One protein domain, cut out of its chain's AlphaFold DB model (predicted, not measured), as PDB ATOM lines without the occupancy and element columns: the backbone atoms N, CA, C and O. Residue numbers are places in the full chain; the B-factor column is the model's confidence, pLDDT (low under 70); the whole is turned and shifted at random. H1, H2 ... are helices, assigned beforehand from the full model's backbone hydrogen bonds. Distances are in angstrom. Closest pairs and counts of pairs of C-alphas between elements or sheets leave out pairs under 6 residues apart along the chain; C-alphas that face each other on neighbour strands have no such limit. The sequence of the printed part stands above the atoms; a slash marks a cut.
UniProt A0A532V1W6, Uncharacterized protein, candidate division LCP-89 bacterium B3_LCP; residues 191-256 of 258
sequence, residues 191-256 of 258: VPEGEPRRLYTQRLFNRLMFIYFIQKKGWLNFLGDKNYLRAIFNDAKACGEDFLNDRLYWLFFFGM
ATOM      1  N   VAL A 191     216.211 284.755 186.811       78.88
ATOM      2  CA  VAL A 191     216.122 283.327 187.167       78.88
ATOM      3  C   VAL A 191     215.064 282.658 186.278       78.88
ATOM      4  O   VAL A 191     214.053 283.306 185.993       78.88
ATOM      5  N   PRO A 192     215.246 281.393 185.839       77.12
ATOM      6  CA  PRO A 192     214.242 280.682 185.050       77.12
ATOM      7  C   PRO A 192     212.849 280.703 185.692       77.12
ATOM      8  O   PRO A 192     212.703 280.587 186.912       77.12
ATOM      9  N   GLU A 193     211.816 280.832 184.860       72.81
ATOM     10  CA  GLU A 193     210.431 280.937 185.315       72.81
ATOM     11  C   GLU A 193     210.030 279.711 186.159       72.81
ATOM     12  O   GLU A 193     210.185 278.562 185.743       72.81
ATOM     13  N   GLY A 194     209.545 279.958 187.380       74.94
ATOM     14  CA  GLY A 194     209.162 278.914 188.336       74.94
ATOM     15  C   GLY A 194     210.297 278.358 189.211       74.94
ATOM     16  O   GLY A 194     210.011 277.569 190.115       74.94
ATOM     17  N   GLU A 195     211.556 278.769 189.020       80.81
ATOM     18  CA  GLU A 195     212.672 278.349 189.877       80.81
ATOM     19  C   GLU A 195     212.924 279.353 191.023       80.81
ATOM     20  O   GLU A 195     213.128 280.547 190.790       80.81
ATOM     21  N   PRO A 196     212.964 278.901 192.293       85.38
ATOM     22  CA  PRO A 196     213.413 279.735 193.397       85.38
ATOM     23  C   PRO A 196     214.849 280.216 193.177       85.38
ATOM     24  O   PRO A 196     215.771 279.411 193.042       85.38
ATOM     25  N   ARG A 197     215.055 281.531 193.258       85.31
ATOM     26  CA  ARG A 197     216.364 282.202 193.195       85.31
ATOM     27  C   ARG A 197     217.451 281.506 194.020       85.31
ATOM     28  O   ARG A 197     218.553 281.290 193.530       85.31
ATOM     29  N   ARG A 198     217.116 281.065 195.236       84.75
ATOM     30  CA  ARG A 198     218.027 280.305 196.100       84.75
ATOM     31  C   ARG A 198     218.527 279.007 195.466       84.75
ATOM     32  O   ARG A 198     219.711 278.695 195.563       84.75
ATOM     33  N   LEU A 199     217.629 278.242 194.841       80.38
ATOM     34  CA  LEU A 199     217.960 276.969 194.191       80.38
ATOM     35  C   LEU A 199     218.815 277.195 192.944       80.38
ATOM     36  O   LEU A 199     219.788 276.468 192.737       80.38
ATOM     37  N   TYR A 200     218.506 278.241 192.178       84.50
ATOM     38  CA  TYR A 200     219.317 278.662 191.042       84.50
ATOM     39  C   TYR A 200     220.753 279.011 191.466       84.50
ATOM     40  O   TYR A 200     221.711 278.409 190.971       84.50
ATOM     41  N   THR A 201     220.917 279.898 192.456       83.69
ATOM     42  CA  THR A 201     222.237 280.284 192.980       83.69
ATOM     43  C   THR A 201     222.992 279.080 193.544       83.69
ATOM     44  O   THR A 201     224.187 278.926 193.298       83.69
ATOM     45  N   GLN A 202     222.305 278.169 194.243       80.00
ATOM     46  CA  GLN A 202     222.915 276.945 194.772       80.00
ATOM     47  C   GLN A 202     223.451 276.037 193.666       80.00
ATOM     48  O   GLN A 202     224.572 275.536 193.774       80.00
ATOM     49  N   ARG A 203     222.694 275.846 192.582       80.56
ATOM     50  CA  ARG A 203     223.153 275.070 191.423       80.56
ATOM     51  C   ARG A 203     224.357 275.725 190.755       80.56
ATOM     52  O   ARG A 203     225.323 275.021 190.463       80.56
ATOM     53  N   LEU A 204     224.325 277.043 190.555       82.69
ATOM     54  CA  LEU A 204     225.441 277.795 189.979       82.69
ATOM     55  C   LEU A 204     226.721 277.612 190.807       82.69
ATOM     56  O   LEU A 204     227.747 277.194 190.273       82.69
ATOM     57  N   PHE A 205     226.648 277.846 192.116       82.00
ATOM     58  CA  PHE A 205     227.801 277.741 193.008       82.00
ATOM     59  C   PHE A 205     228.339 276.308 193.106       82.00
ATOM     60  O   PHE A 205     229.550 276.108 193.028       82.00
ATOM     61  N   ASN A 206     227.466 275.296 193.175       75.56
ATOM     62  CA  ASN A 206     227.888 273.891 193.166       75.56
ATOM     63  C   ASN A 206     228.667 273.533 191.890       75.56
ATOM     64  O   ASN A 206     229.669 272.820 191.952       75.56
ATOM     65  N   ARG A 207     228.234 274.037 190.728       80.69
ATOM     66  CA  ARG A 207     228.918 273.788 189.452       80.69
ATOM     67  C   ARG A 207     230.244 274.543 189.347       80.69
ATOM     68  O   ARG A 207     231.224 273.971 188.877       80.69
ATOM     69  N   LEU A 208     230.307 275.787 189.829       83.31
ATOM     70  CA  LEU A 208     231.562 276.541 189.920       83.31
ATOM     71  C   LEU A 208     232.573 275.835 190.829       83.31
ATOM     72  O   LEU A 208     233.736 275.684 190.454       83.31
ATOM     73  N   MET A 209     232.120 275.329 191.979       77.50
ATOM     74  CA  MET A 209     232.946 274.520 192.877       77.50
ATOM     75  C   MET A 209     233.439 273.244 192.201       77.50
ATOM     76  O   MET A 209     234.612 272.898 192.326       77.50
ATOM     77  N   PHE A 210     232.584 272.560 191.442       76.31
ATOM     78  CA  PHE A 210     232.982 271.373 190.694       76.31
ATOM     79  C   PHE A 210     234.096 271.674 189.681       76.31
ATOM     80  O   PHE A 210     235.128 271.003 189.700       76.31
ATOM     81  N   ILE A 211     233.945 272.716 188.855       76.50
ATOM     82  CA  ILE A 211     234.994 273.121 187.904       76.50
ATOM     83  C   ILE A 211     236.274 273.490 188.654       76.50
ATOM     84  O   ILE A 211     237.356 273.084 188.233       76.50
ATOM     85  N   TYR A 212     236.164 274.203 189.780       77.56
ATOM     86  CA  TYR A 212     237.312 274.542 190.617       77.56
ATOM     87  C   TYR A 212     238.078 273.288 191.082       77.56
ATOM     88  O   TYR A 212     239.308 273.255 191.037       77.56
ATOM     89  N   PHE A 213     237.374 272.226 191.480       72.69
ATOM     90  CA  PHE A 213     238.022 270.971 191.860       72.69
ATOM     91  C   PHE A 213     238.649 270.241 190.670       72.69
ATOM     92  O   PHE A 213     239.749 269.707 190.804       72.69
ATOM     93  N   ILE A 214     237.998 270.237 189.503       71.44
ATOM     94  CA  ILE A 214     238.549 269.604 188.296       71.44
ATOM     95  C   ILE A 214     239.802 270.353 187.810       71.44
ATOM     96  O   ILE A 214     240.812 269.712 187.520       71.44
ATOM     97  N   GLN A 215     239.798 271.694 187.782       79.00
ATOM     98  CA  GLN A 215     240.995 272.463 187.402       79.00
ATOM     99  C   GLN A 215     242.153 272.220 188.380       79.00
ATOM    100  O   GLN A 215     243.301 272.147 187.956       79.00
ATOM    101  N   LYS A 216     241.874 272.032 189.680       71.00
ATOM    102  CA  LYS A 216     242.914 271.748 190.681       71.00
ATOM    103  C   LYS A 216     243.561 270.379 190.491       71.00
ATOM    104  O   LYS A 216     244.699 270.209 190.906       71.00
ATOM    105  N   LYS A 217     242.893 269.444 189.811       67.44
ATOM    106  CA  LYS A 217     243.497 268.179 189.358       67.44
ATOM    107  C   LYS A 217     244.363 268.335 188.100       67.44
ATOM    108  O   LYS A 217     244.906 267.349 187.618       67.44
ATOM    109  N   GLY A 218     244.465 269.544 187.540       71.81
ATOM    110  CA  GLY A 218     245.233 269.827 186.327       71.81
ATOM    111  C   GLY A 218     244.572 269.346 185.033       71.81
ATOM    112  O   GLY A 218     245.214 269.346 183.990       71.81
ATOM    113  N   TRP A 219     243.303 268.931 185.078       77.50
ATOM    114  CA  TRP A 219     242.603 268.357 183.919       77.50
ATOM    115  C   TRP A 219     242.036 269.409 182.965       77.50
ATOM    116  O   TRP A 219     241.673 269.086 181.838       77.50
ATOM    117  N   LEU A 220     241.955 270.665 183.408       81.75
ATOM    118  CA  LEU A 220     241.471 271.781 182.605       81.75
ATOM    119  C   LEU A 220     242.603 272.775 182.381       81.75
ATOM    120  O   LEU A 220     243.316 273.137 183.316       81.75
ATOM    121  N   ASN A 221     242.731 273.238 181.144       88.44
ATOM    122  CA  ASN A 221     243.582 274.362 180.785       88.44
ATOM    123  C   ASN A 221     242.866 275.217 179.736       88.44
ATOM    124  O   ASN A 221     242.069 274.704 178.949       88.44
ATOM    125  N   PHE A 222     243.124 276.520 179.753       88.62
ATOM    126  CA  PHE A 222     242.642 277.447 178.735       88.62
ATOM    127  C   PHE A 222     243.839 278.229 178.208       88.62
ATOM    128  O   PHE A 222     244.482 278.948 178.968       88.62
ATOM    129  N   LEU A 223     244.180 278.029 176.930       87.06
ATOM    130  CA  LEU A 223     245.368 278.620 176.296       87.06
ATOM    131  C   LEU A 223     246.672 278.376 177.089       87.06
ATOM    132  O   LEU A 223     247.548 279.233 177.146       87.06
ATOM    133  N   GLY A 224     246.795 277.201 177.716       83.25
ATOM    134  CA  GLY A 224     247.950 276.829 178.538       83.25
ATOM    135  C   GLY A 224     247.884 277.271 180.007       83.25
ATOM    136  O   GLY A 224     248.704 276.808 180.797       83.25
ATOM    137  N   ASP A 225     246.903 278.085 180.415       80.12
ATOM    138  CA  ASP A 225     246.710 278.460 181.823       80.12
ATOM    139  C   ASP A 225     245.893 277.393 182.574       80.12
ATOM    140  O   ASP A 225     244.755 277.077 182.212       80.12
ATOM    141  N   LYS A 226     246.479 276.842 183.645       78.56
ATOM    142  CA  LYS A 226     245.846 275.859 184.543       78.56
ATOM    143  C   LYS A 226     244.846 276.501 185.520       78.56
ATOM    144  O   LYS A 226     244.037 275.794 186.121       78.56
ATOM    145  N   ASN A 227     244.829 277.830 185.660       79.69
ATOM    146  CA  ASN A 227     243.792 278.579 186.380       79.69
ATOM    147  C   ASN A 227     242.535 278.762 185.514       79.69
ATOM    148  O   ASN A 227     242.041 279.877 185.328       79.69
ATOM    149  N   TYR A 228     242.016 277.646 185.002       87.25
ATOM    150  CA  TYR A 228     240.997 277.578 183.960       87.25
ATOM    151  C   TYR A 228     239.832 278.556 184.156       87.25
ATOM    152  O   TYR A 228     239.597 279.394 183.292       87.25
ATOM    153  N   LEU A 229     239.147 278.509 185.309       86.00
ATOM    154  CA  LEU A 229     237.979 279.354 185.612       86.00
ATOM    155  C   LEU A 229     238.293 280.852 185.514       86.00
ATOM    156  O   LEU A 229     237.468 281.638 185.049       86.00
ATOM    157  N   ARG A 230     239.486 281.253 185.961       87.81
ATOM    158  CA  ARG A 230     239.919 282.650 185.925       87.81
ATOM    159  C   ARG A 230     240.318 283.064 184.514       87.81
ATOM    160  O   ARG A 230     239.980 284.172 184.105       87.81
ATOM    161  N   ALA A 231     240.994 282.181 183.790       90.06
ATOM    162  CA  ALA A 231     241.411 282.413 182.416       90.06
ATOM    163  C   ALA A 231     240.196 282.631 181.496       90.06
ATOM    164  O   ALA A 231     240.130 283.654 180.818       90.06
ATOM    165  N   ILE A 232     239.178 281.760 181.566       93.00
ATOM    166  CA  ILE A 232     237.949 281.918 180.767       93.00
ATOM    167  C   ILE A 232     237.144 283.170 181.148       93.00
ATOM    168  O   ILE A 232     236.537 283.792 180.284       93.00
ATOM    169  N   PHE A 233     237.146 283.565 182.428       92.31
ATOM    170  CA  PHE A 233     236.475 284.788 182.881       92.31
ATOM    171  C   PHE A 233     237.150 286.040 182.318       92.31
ATOM    172  O   PHE A 233     236.477 286.957 181.849       92.31
ATOM    173  N   ASN A 234     238.483 286.082 182.371       92.38
ATOM    174  CA  ASN A 234     239.253 287.200 181.838       92.38
ATOM    175  C   ASN A 234     239.064 287.328 180.319       92.38
ATOM    176  O   ASN A 234     238.912 288.445 179.831       92.38
ATOM    177  N   ASP A 235     239.037 286.201 179.603       94.25
ATOM    178  CA  ASP A 235     238.793 286.143 178.160       94.25
ATOM    179  C   ASP A 235     237.391 286.656 177.797       94.25
ATOM    180  O   ASP A 235     237.267 287.595 177.017       94.25
ATOM    181  N   ALA A 236     236.342 286.153 178.461       93.38
ATOM    182  CA  ALA A 236     234.969 286.629 178.261       93.38
ATOM    183  C   ALA A 236     234.847 288.140 178.496       93.38
ATOM    184  O   ALA A 236     234.271 288.868 177.689       93.38
ATOM    185  N   LYS A 237     235.463 288.636 179.577       92.31
ATOM    186  CA  LYS A 237     235.473 290.064 179.896       92.31
ATOM    187  C   LYS A 237     236.199 290.889 178.828       92.31
ATOM    188  O   LYS A 237     235.760 291.999 178.537       92.31
ATOM    189  N   ALA A 238     237.291 290.378 178.260       92.44
ATOM    190  CA  ALA A 238     238.019 291.044 177.183       92.44
ATOM    191  C   ALA A 238     237.209 291.081 175.874       92.44
ATOM    192  O   ALA A 238     237.267 292.075 175.152       92.44
ATOM    193  N   CYS A 239     236.421 290.040 175.609       92.75
ATOM    194  CA  CYS A 239     235.517 289.951 174.461       92.75
ATOM    195  C   CYS A 239     234.188 290.707 174.656       92.75
ATOM    196  O   CYS A 239     233.433 290.855 173.699       92.75
ATOM    197  N   GLY A 240     233.908 291.215 175.863       91.19
ATOM    198  CA  GLY A 240     232.648 291.894 176.183       91.19
ATOM    199  C   GLY A 240     231.448 290.948 176.277       91.19
ATOM    200  O   GLY A 240     230.315 291.385 176.097       91.19
ATOM    201  N   GLU A 241     231.699 289.667 176.535       91.38
ATOM    202  CA  GLU A 241     230.693 288.608 176.618       91.38
ATOM    203  C   GLU A 241     230.113 288.489 178.032       91.38
ATOM    204  O   GLU A 241     230.793 288.760 179.033       91.38
ATOM    205  N   ASP A 242     228.867 288.024 178.133       88.44
ATOM    206  CA  ASP A 242     228.273 287.680 179.417       88.44
ATOM    207  C   ASP A 242     228.862 286.355 179.906       88.44
ATOM    208  O   ASP A 242     228.614 285.281 179.360       88.44
ATOM    209  N   PHE A 243     229.660 286.407 180.968       88.88
ATOM    210  CA  PHE A 243     230.363 285.218 181.441       88.88
ATOM    211  C   PHE A 243     229.423 284.060 181.821       88.88
ATOM    212  O   PHE A 243     229.772 282.889 181.648       88.88
ATOM    213  N   LEU A 244     228.236 284.369 182.343       84.94
ATOM    214  CA  LEU A 244     227.280 283.369 182.799       84.94
ATOM    215  C   LEU A 244     226.580 282.692 181.611       84.94
ATOM    216  O   LEU A 244     226.543 281.462 181.544       84.94
ATOM    217  N   ASN A 245     226.071 283.485 180.674       83.69
ATOM    218  CA  ASN A 245     225.256 283.029 179.552       83.69
ATOM    219  C   ASN A 245     226.097 282.586 178.345       83.69
ATOM    220  O   ASN A 245     225.777 281.576 177.719       83.69
ATOM    221  N   ASP A 246     227.207 283.265 178.058       86.19
ATOM    222  CA  ASP A 246     228.003 283.026 176.847       86.19
ATOM    223  C   ASP A 246     229.176 282.062 177.073       86.19
ATOM    224  O   ASP A 246     229.680 281.468 176.120       86.19
ATOM    225  N   ARG A 247     229.598 281.831 178.326       88.12
ATOM    226  CA  ARG A 247     230.653 280.848 178.650       88.12
ATOM    227  C   ARG A 247     230.179 279.737 179.570       88.12
ATOM    228  O   ARG A 247     230.235 278.562 179.196       88.12
ATOM    229  N   LEU A 248     229.740 280.080 180.781       86.81
ATOM    230  CA  LEU A 248     229.425 279.079 181.801       86.81
ATOM    231  C   LEU A 248     228.246 278.190 181.398       86.81
ATOM    232  O   LEU A 248     228.305 276.988 181.643       86.81
ATOM    233  N   TYR A 249     227.217 278.738 180.744       83.94
ATOM    234  CA  TYR A 249     226.100 277.953 180.216       83.94
ATOM    235  C   TYR A 249     226.592 276.805 179.321       83.94
ATOM    236  O   TYR A 249     226.312 275.637 179.598       83.94
ATOM    237  N   TRP A 250     227.397 277.107 178.301       83.25
ATOM    238  CA  TRP A 250     227.918 276.094 177.382       83.25
ATOM    239  C   TRP A 250     228.810 275.076 178.094       83.25
ATOM    240  O   TRP A 250     228.684 273.871 177.868       83.25
ATOM    241  N   LEU A 251     229.652 275.535 179.022       83.50
ATOM    242  CA  LEU A 251     230.487 274.653 179.833       83.50
ATOM    243  C   LEU A 251     229.647 273.682 180.678       83.50
ATOM    244  O   LEU A 251     229.945 272.490 180.725       83.50
ATOM    245  N   PHE A 252     228.578 274.168 181.312       80.19
ATOM    246  CA  PHE A 252     227.707 273.352 182.158       80.19
ATOM    247  C   PHE A 252     226.844 272.374 181.364       80.19
ATOM    248  O   PHE A 252     226.644 271.251 181.818       80.19
ATOM    249  N   PHE A 253     226.309 272.792 180.217       72.81
ATOM    250  CA  PHE A 253     225.322 272.003 179.479       72.81
ATOM    251  C   PHE A 253     225.922 271.113 178.387       72.81
ATOM    252  O   PHE A 253     225.329 270.079 178.087       72.81
ATOM    253  N   PHE A 254     227.092 271.461 177.845       69.50
ATOM    254  CA  PHE A 254     227.756 270.695 176.782       69.50
ATOM    255  C   PHE A 254     229.122 270.142 177.195       69.50
ATOM    256  O   PHE A 254     229.502 269.073 176.733       69.50
ATOM    257  N   GLY A 255     229.853 270.831 178.076       62.94
ATOM    258  CA  GLY A 255     231.168 270.372 178.544       62.94
ATOM    259  C   GLY A 255     231.123 269.370 179.704       62.94
ATOM    260  O   GLY A 255     232.068 268.610 179.888       62.94
ATOM    261  N   MET A 256     230.044 269.372 180.495       58.62
ATOM    262  CA  MET A 256     229.922 268.588 181.736       58.62
ATOM    263  C   MET A 256     228.746 267.596 181.759       58.62
ATOM    264  O   MET A 256     228.554 266.919 182.766       58.62
TER     265      MET A 256
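What this domain is: This is residues 191 to 256 of the 258 residues of an uncharacterized protein of candidate division LCP-89 bacterium B3_LCP (UniProt A0A532V1W6). One long helix, H1, makes the longest axis, and H2 and H3 form a V over its second half that opens toward it. Residues 193 to 198, by H1's start, stick out. The printed 66 residues hold three named helices, H1, H2, H3, and no named strand: all helix, only just compact, close to loose, radius of gyration of the C-alphas 12.7 A, spans 40 by 28 by 18 A.

How they stand to each other: Begin with H1, residues 197 to 216; its residues 211 to 215 alone touch residues 228 to 229 of H2, residues 228 to 239, closest at C-alphas Gln 215 and Tyr 228, 6.2 A, a steep tilt of 66 degrees, opposite ways. H2 touches H3, residues 243 to 255, through residues 232 to 237 and 243 to 247 alone, closest at C-alphas Ala 236 and Phe 243, 5.8 A, a steep tilt of 47 degrees, opposite ways. H1 and H3 are close but not clearly touching: C-alphas Arg 207 and Phe 252 are closest, 7.4 A. Each O i to N i+4 pair is within hydrogen-bond range in H1 and H2, 6 of 9 in H3.

Where its parts are: Find C-alpha 197 at (216.364, 282.202, 193.195); H1 runs 28.6 A from there. H2 spans 16.5 A, and H3 15.1 A to C-alpha 255 at (231.168, 270.372, 178.544).

The domain as a whole: C-alphas Gly 194 and Gly 224 are farthest apart, 40.1 A. The printed part has no cut; link H1 to H2 is long, H2 to H3 tight. Look for pLDDT under 70 at residues 217 and 254 to 256.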